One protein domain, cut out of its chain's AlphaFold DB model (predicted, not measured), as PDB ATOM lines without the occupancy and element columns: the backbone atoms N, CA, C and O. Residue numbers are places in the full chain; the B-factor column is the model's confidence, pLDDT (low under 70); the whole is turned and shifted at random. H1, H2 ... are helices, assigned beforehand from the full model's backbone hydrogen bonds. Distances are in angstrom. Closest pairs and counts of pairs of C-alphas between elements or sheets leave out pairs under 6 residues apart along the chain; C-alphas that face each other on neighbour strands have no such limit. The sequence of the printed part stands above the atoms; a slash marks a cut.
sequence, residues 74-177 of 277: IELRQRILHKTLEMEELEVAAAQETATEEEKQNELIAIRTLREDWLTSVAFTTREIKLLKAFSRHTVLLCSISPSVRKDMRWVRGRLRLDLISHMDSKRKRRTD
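This is residues 74 to 177 of the 277 residues of an uncharacterized protein of Plenodomus tracheiphilus IPT5 (UniProt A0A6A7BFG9). The long helix H5 folds back on H4 to make a helical hairpin, its two helices side by side near their link; H1 packs on H5 at residues 152 to 160, and H2 crosses H4 at residues 127 to 135. H3 lies loosely across the H4 side of this hairpin, near the beginning of H4, and the far end of H5, residues 169 to 176, sticks out with residue 177. The printed part has 104 residues with five named helices, H1 to H5 in order along the chain, and no named strand; the class is all helix. The whole is compact, with a radius of gyration of the C-alphas of 14.7 A, and spans 38 by 35 by 27 A.

H5 is the longest helix, residues 147 to 176, 42.9 A from first to last C-alpha, with a kink of 41 degrees near residue 155; C-alpha 176 is at (139.388, 124.884, 127.214). H4 is residues 126 to 145, 29.4 A long, with C-alpha 126 at (127.850, 116.523, 116.968). H1 is residues 74 to 83, 14.2 A long, with C-alpha 74 at (152.238, 107.290, 93.583). H2 is residues 87 to 96, 14.4 A long. H3 is residues 101 to 117, 24.7 A long.

H4 and H5 touch and form a hairpin, running opposite ways at a shallow tilt of 14 degrees; their closest C-alphas, those of Cys 143 and Arg 150, are 4.4 A apart. H1 touches H5 at residues 152 to 160 alone, the same way at a steep tilt of 39 degrees, the closest C-alphas being those of His 82 and Val 156, 5.7 A apart. H2 touches H4 at residues 127 to 135 alone, only just about perpendicular at 71 degrees, the closest C-alphas being those of Ala 94 and Lys 130, 5.2 A apart. H2 and H5 are close but not clearly touching, with the closest C-alphas, those of Met 87 and Leu 164, 7.5 A apart. H3 touches no helix; it is close to H4 but not clearly touching, about perpendicular at 90 degrees, with the closest C-alphas, those of Ile 111 and Ile 129, 7.0 A apart. H3 is apart from H1 and from H5. Every O i to N i+4 pair is within hydrogen-bond range in H1, H2 and H3; 15 of 16 are in H4 and 24 of 26 in H5.

The two C-alphas farthest apart, those of Pro 147 and Asp 177, are 44.3 A apart. The printed part has no cut. The links H1 to H2, H2 to H3 and H4 to H5 are tight, H3 to H4 is short, and no link is long. Residues 116 to 122 and 169 to 177 stand free. The mean pLDDT of the printed part is 81.5; 20 residues are under 70, among them residues 110 to 123.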
ATOM      1  N   ILE A  74     153.157 107.582  92.476       91.06
ATOM      2  CA  ILE A  74     152.238 107.290  93.583       91.06
ATOM      3  C   ILE A  74     152.289 108.365  94.675       91.06
ATOM      4  O   ILE A  74     151.249 108.781  95.178       91.06
ATOM      5  N   GLU A  75     153.473 108.891  94.978       93.75
ATOM      6  CA  GLU A  75     153.677 109.926  95.987       93.75
ATOM      7  C   GLU A  75     152.996 111.240  95.591       93.75
ATOM      8  O   GLU A  75     152.428 111.932  96.436       93.75
ATOM      9  N   LEU A  76     153.032 111.591  94.300       93.25
ATOM     10  CA  LEU A  76     152.364 112.789  93.793       93.25
ATOM     11  C   LEU A  76     150.849 112.607  93.780       93.25
ATOM     12  O   LEU A  76     150.144 113.513  94.215       93.25
ATOM     13  N   ARG A  77     150.346 111.435  93.373       93.38
ATOM     14  CA  ARG A  77     148.905 111.134  93.429       93.38
ATOM     15  C   ARG A  77     148.374 111.220  94.852       93.38
ATOM     16  O   ARG A  77     147.390 111.909  95.090       93.38
ATOM     17  N   GLN A  78     149.060 110.593  95.804       94.94
ATOM     18  CA  GLN A  78     148.698 110.639  97.220       94.94
ATOM     19  C   GLN A  78     148.698 112.068  97.773       94.94
ATOM     20  O   GLN A  78     147.782 112.437  98.501       94.94
ATOM     21  N   ARG A  79     149.688 112.893  97.406       95.12
ATOM     22  CA  ARG A  79     149.728 114.312  97.800       95.12
ATOM     23  C   ARG A  79     148.588 115.119  97.194       95.12
ATOM     24  O   ARG A  79     148.028 115.953  97.891       95.12
ATOM     25  N   ILE A  80     148.255 114.890  95.924       94.94
ATOM     26  CA  ILE A  80     147.131 115.566  95.268       94.94
ATOM     27  C   ILE A  80     145.824 115.172  95.960       94.94
ATOM     28  O   ILE A  80     145.095 116.053  96.389       94.94
ATOM     29  N   LEU A  81     145.581 113.874  96.164       94.31
ATOM     30  CA  LEU A  81     144.383 113.366  96.845       94.31
ATOM     31  C   LEU A  81     144.259 113.852  98.298       94.31
ATOM     32  O   LEU A  81     143.158 114.069  98.794       94.31
ATOM     33  N   HIS A  82     145.385 114.010  98.997       94.81
ATOM     34  CA  HIS A  82     145.406 114.597 100.338       94.81
ATOM     35  C   HIS A  82     145.014 116.079 100.302       94.81
ATOM     36  O   HIS A  82     144.158 116.492 101.073       94.81
ATOM     37  N   LYS A  83     145.567 116.846  99.356       94.00
ATOM     38  CA  LYS A  83     145.237 118.265  99.171       94.00
ATOM     39  C   LYS A  83     143.811 118.513  98.688       94.00
ATOM     40  O   LYS A  83     143.275 119.559  98.991       94.00
ATOM     41  N   THR A  84     143.185 117.584  97.967       93.62
ATOM     42  CA  THR A  84     141.770 117.719  97.565       93.62
ATOM     43  C   THR A  84     140.787 117.530  98.720       93.62
ATOM     44  O   THR A  84     139.588 117.652  98.520       93.62
ATOM     45  N   LEU A  85     141.267 117.141  99.903       91.25
ATOM     46  CA  LEU A  85     140.455 116.942 101.100       91.25
ATOM     47  C   LEU A  85     140.887 117.943 102.172       91.25
ATOM     48  O   LEU A  85     141.329 117.553 103.256       91.25
ATOM     49  N   GLU A  86     140.806 119.236 101.850       91.94
ATOM     50  CA  GLU A  86     141.154 120.287 102.802       91.94
ATOM     51  C   GLU A  86     140.183 120.300 103.988       91.94
ATOM     52  O   GLU A  86     138.968 120.128 103.859       91.94
ATOM     53  N   MET A  87     140.733 120.517 105.184       90.38
ATOM     54  CA  MET A  87     139.960 120.500 106.427       90.38
ATOM     55  C   MET A  87     138.876 121.583 106.463       90.38
ATOM     56  O   MET A  87     137.828 121.372 107.069       90.38
ATOM     57  N   GLU A  88     139.114 122.727 105.822       91.62
ATOM     58  CA  GLU A  88     138.169 123.846 105.776       91.62
ATOM     59  C   GLU A  88     136.940 123.512 104.922       91.62
ATOM     60  O   GLU A  88     135.810 123.703 105.370       91.62
ATOM     61  N   GLU A  89     137.140 122.913 103.748       91.81
ATOM     62  CA  GLU A  89     136.051 122.468 102.872       91.81
ATOM     63  C   GLU A  89     135.196 121.386 103.542       91.81
ATOM     64  O   GLU A  89     133.964 121.439 103.503       91.81
ATOM     65  N   LEU A  90     135.839 120.440 104.237       90.69
ATOM     66  CA  LEU A  90     135.142 119.403 105.000       90.69
ATOM     67  C   LEU A  90     134.281 119.990 106.125       90.69
ATOM     68  O   LEU A  90     133.216 119.453 106.429       90.69
ATOM     69  N   GLU A  91     134.706 121.093 106.741       90.88
ATOM     70  CA  GLU A  91     133.903 121.786 107.747       90.88
ATOM     71  C   GLU A  91     132.702 122.508 107.167       90.88
ATOM     72  O   GLU A  91     131.634 122.475 107.778       90.88
ATOM     73  N   VAL A  92     132.871 123.150 106.012       92.25
ATOM     74  CA  VAL A  92     131.768 123.795 105.298       92.25
ATOM     75  C   VAL A  92     130.740 122.742 104.889       92.25
ATOM     76  O   VAL A  92     129.558 122.902 105.186       92.25
ATOM     77  N   ALA A  93     131.190 121.618 104.325       88.56
ATOM     78  CA  ALA A  93     130.325 120.496 103.971       88.56
ATOM     79  C   ALA A  93     129.591 119.924 105.198       88.56
ATOM     80  O   ALA A  93     128.381 119.716 105.162       88.56
ATOM     81  N   ALA A  94     130.297 119.733 106.317       88.44
ATOM     82  CA  ALA A  94     129.699 119.259 107.566       88.44
ATOM     83  C   ALA A  94     128.702 120.261 108.180       88.44
ATOM     84  O   ALA A  94     127.779 119.858 108.890       88.44
ATOM     85  N   ALA A  95     128.885 121.564 107.949       88.38
ATOM     86  CA  ALA A  95     127.977 122.607 108.420       88.38
ATOM     87  C   ALA A  95     126.707 122.710 107.563       88.38
ATOM     88  O   ALA A  95     125.630 122.945 108.107       88.38
ATOM     89  N   GLN A  96     126.830 122.511 106.248       88.00
ATOM     90  CA  GLN A  96     125.711 122.515 105.299       88.00
ATOM     91  C   GLN A  96     124.807 121.284 105.431       88.00
ATOM     92  O   GLN A  96     123.675 121.299 104.958       88.00
ATOM     93  N   GLU A  97     125.283 120.224 106.085       81.31
ATOM     94  CA  GLU A  97     124.518 119.002 106.282       81.31
ATOM     95  C   GLU A  97     123.344 119.221 107.257       81.31
ATOM     96  O   GLU A  97     123.481 119.182 108.491       81.31
ATOM     97  N   THR A  98     122.163 119.459 106.684       76.69
ATOM     98  CA  THR A  98     120.879 119.489 107.388       76.69
ATOM     99  C   THR A  98     120.400 118.058 107.607       76.69
ATOM    100  O   THR A  98     119.984 117.397 106.662       76.69
ATOM    101  N   ALA A  99     120.476 117.575 108.847       67.19
ATOM    102  CA  ALA A  99     120.042 116.223 109.182       67.19
ATOM    103  C   ALA A  99     118.509 116.131 109.178       67.19
ATOM    104  O   ALA A  99     117.841 116.883 109.899       67.19
ATOM    105  N   THR A 100     117.971 115.183 108.417       73.81
ATOM    106  CA  THR A 100     116.577 114.732 108.551       73.81
ATOM    107  C   THR A 100     116.366 114.029 109.904       73.81
ATOM    108  O   THR A 100     117.326 113.595 110.541       73.81
ATOM    109  N   GLU A 101     115.128 113.936 110.402       68.50
ATOM    110  CA  GLU A 101     114.832 113.323 111.717       68.50
ATOM    111  C   GLU A 101     115.323 111.864 111.828       68.50
ATOM    112  O   GLU A 101     115.883 111.466 112.850       68.50
ATOM    113  N   GLU A 102     115.210 111.084 110.753       70.62
ATOM    114  CA  GLU A 102     115.717 109.706 110.692       70.62
ATOM    115  C   GLU A 102     117.249 109.656 110.699       70.62
ATOM    116  O   GLU A 102     117.866 108.825 111.374       70.62
ATOM    117  N   GLU A 103     117.891 110.593 109.999       69.81
ATOM    118  CA  GLU A 103     119.341 110.720 110.033       69.81
ATOM    119  C   GLU A 103     119.823 111.072 111.431       69.81
ATOM    120  O   GLU A 103     120.792 110.459 111.855       69.81
ATOM    121  N   LYS A 104     119.134 111.950 112.180       70.62
ATOM    122  CA  LYS A 104     119.465 112.277 113.585       70.62
ATOM    123  C   LYS A 104     119.527 111.030 114.467       70.62
ATOM    124  O   LYS A 104     120.473 110.882 115.243       70.62
ATOM    125  N   GLN A 105     118.567 110.115 114.330       72.62
ATOM    126  CA  GLN A 105     118.562 108.853 115.079       72.62
ATOM    127  C   GLN A 105     119.728 107.943 114.668       72.62
ATOM    128  O   GLN A 105     120.445 107.426 115.529       72.62
ATOM    129  N   ASN A 106     119.994 107.826 113.366       70.31
ATOM    130  CA  ASN A 106     121.141 107.077 112.852       70.31
ATOM    131  C   ASN A 106     122.486 107.721 113.234       70.31
ATOM    132  O   ASN A 106     123.462 107.011 113.478       70.31
ATOM    133  N   GLU A 107     122.558 109.055 113.339       67.00
ATOM    134  CA  GLU A 107     123.721 109.754 113.883       67.00
ATOM    135  C   GLU A 107     123.921 109.340 115.332       67.00
ATOM    136  O   GLU A 107     125.017 108.931 115.675       67.00
ATOM    137  N   LEU A 108     122.885 109.374 116.173       69.44
ATOM    138  CA  LEU A 108     122.997 108.996 117.584       69.44
ATOM    139  C   LEU A 108     123.495 107.558 117.774       69.44
ATOM    140  O   LEU A 108     124.324 107.318 118.655       69.44
ATOM    141  N   ILE A 109     123.051 106.620 116.934       73.56
ATOM    142  CA  ILE A 109     123.540 105.235 116.944       73.56
ATOM    143  C   ILE A 109     125.011 105.186 116.513       73.56
ATOM    144  O   ILE A 109     125.831 104.615 117.228       73.56
ATOM    145  N   ALA A 110     125.377 105.852 115.414       66.31
ATOM    146  CA  ALA A 110     126.763 105.928 114.948       66.31
ATOM    147  C   ALA A 110     127.697 106.624 115.958       66.31
ATOM    148  O   ALA A 110     128.873 106.296 116.068       66.31
ATOM    149  N   ILE A 111     127.180 107.588 116.720       64.69
ATOM    150  CA  ILE A 111     127.898 108.265 117.803       64.69
ATOM    151  C   ILE A 111     128.176 107.291 118.942       64.69
ATOM    152  O   ILE A 111     129.269 107.322 119.501       64.69
ATOM    153  N   ARG A 112     127.204 106.446 119.300       66.38
ATOM    154  CA  ARG A 112     127.389 105.412 120.327       66.38
ATOM    155  C   ARG A 112     128.430 104.385 119.889       66.38
ATOM    156  O   ARG A 112     129.381 104.170 120.630       66.38
ATOM    157  N   THR A 113     128.340 103.870 118.664       67.25
ATOM    158  CA  THR A 113     129.308 102.882 118.159       67.25
ATOM    159  C   THR A 113     130.715 103.462 118.013       67.25
ATOM    160  O   THR A 113     131.682 102.846 118.445       67.25
ATOM    161  N   LEU A 114     130.861 104.693 117.502       61.91
ATOM    162  CA  LEU A 114     132.170 105.356 117.426       61.91
ATOM    163  C   LEU A 114     132.770 105.646 118.808       61.91
ATOM    164  O   LEU A 114     133.991 105.635 118.947       61.91
ATOM    165  N   ARG A 115     131.939 105.910 119.826       60.75
ATOM    166  CA  ARG A 115     132.395 106.064 121.219       60.75
ATOM    167  C   ARG A 115     132.909 104.746 121.796       60.75
ATOM    168  O   ARG A 115     133.885 104.773 122.539       60.75
ATOM    169  N   GLU A 116     132.270 103.635 121.451       59.41
ATOM    170  CA  GLU A 116     132.653 102.293 121.897       59.41
ATOM    171  C   GLU A 116     133.936 101.808 121.198       59.41
ATOM    172  O   GLU A 116     134.871 101.377 121.871       59.41
ATOM    173  N   ASP A 117     134.044 101.986 119.877       55.28
ATOM    174  CA  ASP A 117     135.181 101.507 119.072       55.28
ATOM    175  C   ASP A 117     136.484 102.292 119.294       55.28
ATOM    176  O   ASP A 117     137.578 101.757 119.100       55.28
ATOM    177  N   TRP A 118     136.406 103.580 119.652       54.56
ATOM    178  CA  TRP A 118     137.601 104.423 119.769       54.56
ATOM    179  C   TRP A 118     138.259 104.426 121.149       54.56
ATOM    180  O   TRP A 118     139.338 105.004 121.254       54.56
ATOM    181  N   LEU A 119     137.684 103.784 122.179       44.47
ATOM    182  CA  LEU A 119     138.279 103.676 123.528       44.47
ATOM    183  C   LEU A 119     138.920 104.990 124.034       44.47
ATOM    184  O   LEU A 119     139.937 104.989 124.725       44.47
ATOM    185  N   THR A 120     138.344 106.142 123.688       48.62
ATOM    186  CA  THR A 120     138.770 107.439 124.218       48.62
ATOM    187  C   THR A 120     137.690 107.940 125.152       48.62
ATOM    188  O   THR A 120     136.550 108.128 124.737       48.62
ATOM    189  N   SER A 121     138.065 108.226 126.396       54.16
ATOM    190  CA  SER A 121     137.231 108.807 127.460       54.16
ATOM    191  C   SER A 121     136.625 110.184 127.134       54.16
ATOM    192  O   SER A 121     136.030 110.822 127.998       54.16
ATOM    193  N   VAL A 122     136.767 110.668 125.898       58.88
ATOM    194  CA  VAL A 122     136.361 112.005 125.476       58.88
ATOM    195  C   VAL A 122     135.193 111.908 124.504       58.88
ATOM    196  O   VAL A 122     135.321 111.391 123.394       58.88
ATOM    197  N   ALA A 123     134.046 112.441 124.920       63.28
ATOM    198  CA  ALA A 123     132.845 112.479 124.103       63.28
ATOM    199  C   ALA A 123     133.056 113.333 122.840       63.28
ATOM    200  O   ALA A 123     133.423 114.506 122.923       63.28
ATOM    201  N   PHE A 124     132.777 112.761 121.665       70.69
ATOM    202  CA  PHE A 124     132.716 113.522 120.418       70.69
ATOM    203  C   PHE A 124     131.505 114.465 120.404       70.69
ATOM    204  O   PHE A 124     130.403 114.085 120.818       70.69
ATOM    205  N   THR A 125     131.709 115.682 119.895       79.38
ATOM    206  CA  THR A 125     130.631 116.660 119.657       79.38
ATOM    207  C   THR A 125     129.925 116.392 118.330       79.38
ATOM    208  O   THR A 125     130.557 115.937 117.382       79.38
ATOM    209  N   THR A 126     128.636 116.725 118.208       79.38
ATOM    210  CA  THR A 126     127.850 116.523 116.968       79.38
ATOM    211  C   THR A 126     128.556 117.063 115.721       79.38
ATOM    212  O   THR A 126     128.577 116.399 114.689       79.38
ATOM    213  N   ARG A 127     129.229 118.214 115.827       82.06
ATOM    214  CA  ARG A 127     130.049 118.781 114.743       82.06
ATOM    215  C   ARG A 127     131.233 117.891 114.342       82.06
ATOM    216  O   ARG A 127     131.500 117.759 113.154       82.06
ATOM    217  N   GLU A 128     131.942 117.292 115.299       81.75
ATOM    218  CA  GLU A 128     133.059 116.370 115.021       81.75
ATOM    219  C   GLU A 128     132.564 115.102 114.311       81.75
ATOM    220  O   GLU A 128     133.213 114.604 113.396       81.75
ATOM    221  N   ILE A 129     131.374 114.621 114.675       79.38
ATOM    222  CA  ILE A 129     130.741 113.473 114.018       79.38
ATOM    223  C   ILE A 129     130.323 113.805 112.586       79.38
ATOM    224  O   ILE A 129     130.626 113.034 111.676       79.38
ATOM    225  N   LYS A 130     129.694 114.963 112.353       84.06
ATOM    226  CA  LYS A 130     129.381 115.425 110.992       84.06
ATOM    227  C   LYS A 130     130.640 115.565 110.137       84.06
ATOM    228  O   LYS A 130     130.662 115.136 108.991       84.06
ATOM    229  N   LEU A 131     131.728 116.068 110.719       85.81
ATOM    230  CA  LEU A 131     133.020 116.162 110.041       85.81
ATOM    231  C   LEU A 131     133.579 114.779 109.659       85.81
ATOM    232  O   LEU A 131     134.013 114.577 108.526       85.81
ATOM    233  N   LEU A 132     133.511 113.799 110.567       82.75
ATOM    234  CA  LEU A 132     133.896 112.408 110.297       82.75
ATOM    235  C   LEU A 132     133.041 111.764 109.195       82.75
ATOM    236  O   LEU A 132     133.559 111.002 108.371       82.75
ATOM    237  N   LYS A 133     131.740 112.071 109.157       83.94
ATOM    238  CA  LYS A 133     130.828 111.613 108.102       83.94
ATOM    239  C   LYS A 133     131.154 112.241 106.755       83.94
ATOM    240  O   LYS A 133     131.315 111.502 105.784       83.94
ATOM    241  N   ALA A 134     131.306 113.564 106.704       87.12
ATOM    242  CA  ALA A 134     131.699 114.288 105.501       87.12
ATOM    243  C   ALA A 134     133.009 113.721 104.941       87.12
ATOM    244  O   ALA A 134     133.073 113.367 103.763       87.12
ATOM    245  N   PHE A 135     134.005 113.514 105.805       85.69
ATOM    246  CA  PHE A 135     135.256 112.851 105.451       85.69
ATOM    247  C   PHE A 135     135.020 111.455 104.859       85.69
ATOM    248  O   PHE A 135     135.468 111.161 103.752       85.69
ATOM    249  N   SER A 136     134.274 110.598 105.560       84.00
ATOM    250  CA  SER A 136     134.007 109.226 105.114       84.00
ATOM    251  C   SER A 136     133.333 109.199 103.741       84.00
ATOM    252  O   SER A 136     133.798 108.483 102.855       84.00
ATOM    253  N   ARG A 137     132.319 110.043 103.516       85.12
ATOM    254  CA  ARG A 137     131.639 110.171 102.219       85.12
ATOM    255  C   ARG A 137     132.593 110.601 101.111       85.12
ATOM    256  O   ARG A 137     132.663 109.918 100.094       85.12
ATOM    257  N   HIS A 138     133.380 111.656 101.322       87.69
ATOM    258  CA  HIS A 138     134.350 112.111 100.322       87.69
ATOM    259  C   HIS A 138     135.381 111.025 100.005       87.69
ATOM    260  O   HIS A 138     135.692 110.781  98.841       87.69
ATOM    261  N   THR A 139     135.868 110.295 101.014       86.50
ATOM    262  CA  THR A 139     136.800 109.190 100.755       86.50
ATOM    263  C   THR A 139     136.165 108.046  99.970       86.50
ATOM    264  O   THR A 139     136.838 107.473  99.115       86.50
ATOM    265  N   VAL A 140     134.890 107.725 100.211       86.38
ATOM    266  CA  VAL A 140     134.148 106.713  99.442       86.38
ATOM    267  C   VAL A 140     133.965 107.168  97.995       86.38
ATOM    268  O   VAL A 140     134.250 106.385  97.089       86.38
ATOM    269  N   LEU A 141     133.585 108.433  97.778       89.44
ATOM    270  CA  LEU A 141     133.455 109.029  96.446       89.44
ATOM    271  C   LEU A 141     134.779 108.997  95.675       89.44
ATOM    272  O   LEU A 141     134.812 108.598  94.520       89.44
ATOM    273  N   LEU A 142     135.905 109.330  96.308       89.06
ATOM    274  CA  LEU A 142     137.208 109.236  95.642       89.06
ATOM    275  C   LEU A 142     137.607 107.776  95.366       89.06
ATOM    276  O   LEU A 142     138.137 107.459  94.301       89.06
ATOM    277  N   CYS A 143     137.323 106.854  96.293       88.50
ATOM    278  CA  CYS A 143     137.615 105.426  96.125       88.50
ATOM    279  C   CYS A 143     136.775 104.734  95.037       88.50
ATOM    280  O   CYS A 143     137.140 103.625  94.622       88.50
ATOM    281  N   SER A 144     135.659 105.334  94.608       88.31
ATOM    282  CA  SER A 144     134.826 104.802  93.525       88.31
ATOM    283  C   SER A 144     135.355 105.167  92.134       88.31
ATOM    284  O   SER A 144     135.069 104.437  91.191       88.31
ATOM    285  N   ILE A 145     136.193 106.207  92.009       88.94
ATOM    286  CA  ILE A 145     136.738 106.678  90.723       88.94
ATOM    287  C   ILE A 145     137.564 105.591  90.025       88.94
ATOM    288  O   ILE A 145     137.416 105.363  88.828       88.94
ATOM    289  N   SER A 146     138.480 104.935  90.745       88.06
ATOM    290  CA  SER A 146     139.287 103.845  90.179       88.06
ATOM    291  C   SER A 146     139.910 102.935  91.247       88.06
ATOM    292  O   SER A 146     140.146 103.373  92.382       88.06
ATOM    293  N   PRO A 147     140.273 101.684  90.894       89.88
ATOM    294  CA  PRO A 147     141.003 100.785  91.793       89.88
ATOM    295  C   PRO A 147     142.357 101.348  92.258       89.88
ATOM    296  O   PRO A 147     142.741 101.158  93.414       89.88
ATOM    297  N   SER A 148     143.060 102.078  91.388       88.25
ATOM    298  CA  SER A 148     144.341 102.718  91.719       88.25
ATOM    299  C   SER A 148     144.168 103.804  92.778       88.25
ATOM    300  O   SER A 148     144.890 103.805  93.775       88.25
ATOM    301  N   VAL A 149     143.156 104.667  92.627       90.31
ATOM    302  CA  VAL A 149     142.827 105.684  93.639       90.31
ATOM    303  C   VAL A 149     142.455 105.020  94.960       90.31
ATOM    304  O   VAL A 149     142.941 105.439  96.004       90.31
ATOM    305  N   ARG A 150     141.685 103.925  94.949       90.38
ATOM    306  CA  ARG A 150     141.348 103.176  96.174       90.38
ATOM    307  C   ARG A 150     142.588 102.673  96.924       90.38
ATOM    308  O   ARG A 150     142.624 102.729  98.154       90.38
ATOM    309  N   LYS A 151     143.606 102.188  96.202       90.94
ATOM    310  CA  LYS A 151     144.884 101.758  96.793       90.94
ATOM    311  C   LYS A 151     145.629 102.940  97.415       90.94
ATOM    312  O   LYS A 151     146.075 102.839  98.558       90.94
ATOM    313  N   ASP A 152     145.702 104.058  96.699       93.62
ATOM    314  CA  ASP A 152     146.389 105.273  97.149       93.62
ATOM    315  C   ASP A 152     145.679 105.910  98.358       93.62
ATOM    316  O   ASP A 152     146.323 106.331  99.325       93.62
ATOM    317  N   MET A 153     144.343 105.868  98.376       91.94
ATOM    318  CA  MET A 153     143.507 106.382  99.459       91.94
ATOM    319  C   MET A 153     143.736 105.677 100.798       91.94
ATOM    320  O   MET A 153     143.421 106.251 101.836       91.94
ATOM    321  N   ARG A 154     144.330 104.475 100.835       91.31
ATOM    322  CA  ARG A 154     144.708 103.828 102.104       91.31
ATOM    323  C   ARG A 154     145.711 104.678 102.888       91.31
ATOM    324  O   ARG A 154     145.538 104.867 104.090       91.31
ATOM    325  N   TRP A 155     146.731 105.202 102.207       93.75
ATOM    326  CA  TRP A 155     147.719 106.088 102.825       93.75
ATOM    327  C   TRP A 155     147.095 107.444 103.169       93.75
ATOM    328  O   TRP A 155     147.233 107.917 104.297       93.75
ATOM    329  N   VAL A 156     146.334 108.020 102.230       92.75
ATOM    330  CA  VAL A 156     145.678 109.329 102.400       92.75
ATOM    331  C   VAL A 156     144.725 109.316 103.596       92.75
ATOM    332  O   VAL A 156     144.761 110.233 104.408       92.75
ATOM    333  N   ARG A 157     143.947 108.241 103.781       89.31
ATOM    334  CA  ARG A 157     143.074 108.054 104.951       89.31
ATOM    335  C   ARG A 157     143.852 108.035 106.261       89.31
ATOM    336  O   ARG A 157     143.414 108.652 107.225       89.31
ATOM    337  N   GLY A 158     144.989 107.339 106.304       86.31
ATOM    338  CA  GLY A 158     145.850 107.315 107.486       86.31
ATOM    339  C   GLY A 158     146.387 108.703 107.825       86.31
ATOM    340  O   GLY A 158     146.339 109.114 108.983       86.31
ATOM    341  N   ARG A 159     146.834 109.454 106.810       91.75
ATOM    342  CA  ARG A 159     147.353 110.812 106.996       91.75
ATOM    343  C   ARG A 159     146.265 111.797 107.422       91.75
ATOM    344  O   ARG A 159     146.435 112.467 108.430       91.75
ATOM    345  N   LEU A 160     145.135 111.821 106.718       85.69
ATOM    346  CA  LEU A 160     144.014 112.700 107.048       85.69
ATOM    347  C   LEU A 160     143.409 112.379 108.407       85.69
ATOM    348  O   LEU A 160     142.982 113.290 109.099       85.69
ATOM    349  N   ARG A 161     143.412 111.113 108.843       84.31
ATOM    350  CA  ARG A 161     142.999 110.767 110.209       84.31
ATOM    351  C   ARG A 161     143.879 111.460 111.252       84.31
ATOM    352  O   ARG A 161     143.347 111.954 112.239       84.31
ATOM    353  N   LEU A 162     145.196 111.503 111.046       85.81
ATOM    354  CA  LEU A 162     146.113 112.205 111.952       85.81
ATOM    355  C   LEU A 162     145.867 113.715 111.935       85.81
ATOM    356  O   LEU A 162     145.794 114.326 112.999       85.81
ATOM    357  N   ASP A 163     145.695 114.294 110.747       88.56
ATOM    358  CA  ASP A 163     145.424 115.726 110.596       88.56
ATOM    359  C   ASP A 163     144.072 116.097 111.238       88.56
ATOM    360  O   ASP A 163     143.983 117.080 111.967       88.56
ATOM    361  N   LEU A 164     143.046 115.255 111.074       84.75
ATOM    362  CA  LEU A 164     141.732 115.404 111.698       84.75
ATOM    363  C   LEU A 164     141.814 115.341 113.227       84.75
ATOM    364  O   LEU A 164     141.223 116.182 113.897       84.75
ATOM    365  N   ILE A 165     142.548 114.374 113.789       84.44
ATOM    366  CA  ILE A 165     142.763 114.279 115.242       84.44
ATOM    367  C   ILE A 165     143.476 115.536 115.745       84.44
ATOM    368  O   ILE A 165     142.987 116.190 116.661       84.44
ATOM    369  N   SER A 166     144.579 115.925 115.098       87.81
ATOM    370  CA  SER A 166     145.341 117.124 115.460       87.81
ATOM    371  C   SER A 166     144.484 118.392 115.404       87.81
ATOM    372  O   SER A 166     144.573 119.255 116.283       87.81
ATOM    373  N   HIS A 167     143.614 118.490 114.402       87.69
ATOM    374  CA  HIS A 167     142.690 119.602 114.228       87.69
ATOM    375  C   HIS A 167     141.598 119.634 115.302       87.69
ATOM    376  O   HIS A 167     141.336 120.688 115.887       87.69
ATOM    377  N   MET A 168     140.997 118.482 115.616       84.00
ATOM    378  CA  MET A 168     140.022 118.356 116.705       84.00
ATOM    379  C   MET A 168     140.653 118.707 118.055       84.00
ATOM    380  O   MET A 168     140.085 119.505 118.799       84.00
ATOM    381  N   ASP A 169     141.853 118.202 118.344       83.94
ATOM    382  CA  ASP A 169     142.584 118.512 119.574       83.94
ATOM    383  C   ASP A 169     142.924 120.001 119.669       83.94
ATOM    384  O   ASP A 169     142.739 120.617 120.718       83.94
ATOM    385  N   SER A 170     143.354 120.616 118.565       87.00
ATOM    386  CA  SER A 170     143.633 122.055 118.506       87.00
ATOM    387  C   SER A 170     142.378 122.889 118.776       87.00
ATOM    388  O   SER A 170     142.429 123.873 119.515       87.00
ATOM    389  N   LYS A 171     141.225 122.487 118.228       83.00
ATOM    390  CA  LYS A 171     139.943 123.151 118.504       83.00
ATOM    391  C   LYS A 171     139.459 122.930 119.930       83.00
ATOM    392  O   LYS A 171     138.896 123.854 120.512       83.00
ATOM    393  N   ARG A 172     139.676 121.745 120.500       79.06
ATOM    394  CA  ARG A 172     139.353 121.448 121.902       79.06
ATOM    395  C   ARG A 172     140.192 122.298 122.847       79.06
ATOM    396  O   ARG A 172     139.604 122.965 123.688       79.06
ATOM    397  N   LYS A 173     141.509 122.376 122.628       81.31
ATOM    398  CA  LYS A 173     142.405 123.270 123.379       81.31
ATOM    399  C   LYS A 173     141.922 124.715 123.334       81.31
ATOM    400  O   LYS A 173     141.716 125.320 124.369       81.31
ATOM    401  N   ARG A 174     141.570 125.233 122.151       80.75
ATOM    402  CA  ARG A 174     140.998 126.588 122.027       80.75
ATOM    403  C   ARG A 174     139.696 126.802 122.810       80.75
ATOM    404  O   ARG A 174     139.405 127.940 123.145       80.75
ATOM    405  N   ARG A 175     138.902 125.755 123.071       72.50
ATOM    406  CA  ARG A 175     137.684 125.844 123.901       72.50
ATOM    407  C   ARG A 175     138.003 125.812 125.392       72.50
ATOM    408  O   ARG A 175     137.344 126.511 126.148       72.50
ATOM    409  N   THR A 176     138.975 125.003 125.806       70.06
ATOM    410  CA  THR A 176     139.388 124.884 127.214       70.06
ATOM    411  C   THR A 176     140.280 126.036 127.663       70.06
ATOM    412  O   THR A 176     140.226 126.426 128.821       70.06
ATOM    413  N   ASP A 177     141.057 126.602 126.739       65.88
ATOM    414  CA  ASP A 177     141.965 127.727 126.973       65.88
ATOM    415  C   ASP A 177     141.242 129.080 126.921       65.88
ATOM    416  O   ASP A 177     141.883 130.118 127.090       65.88
TER     417      ASP A 177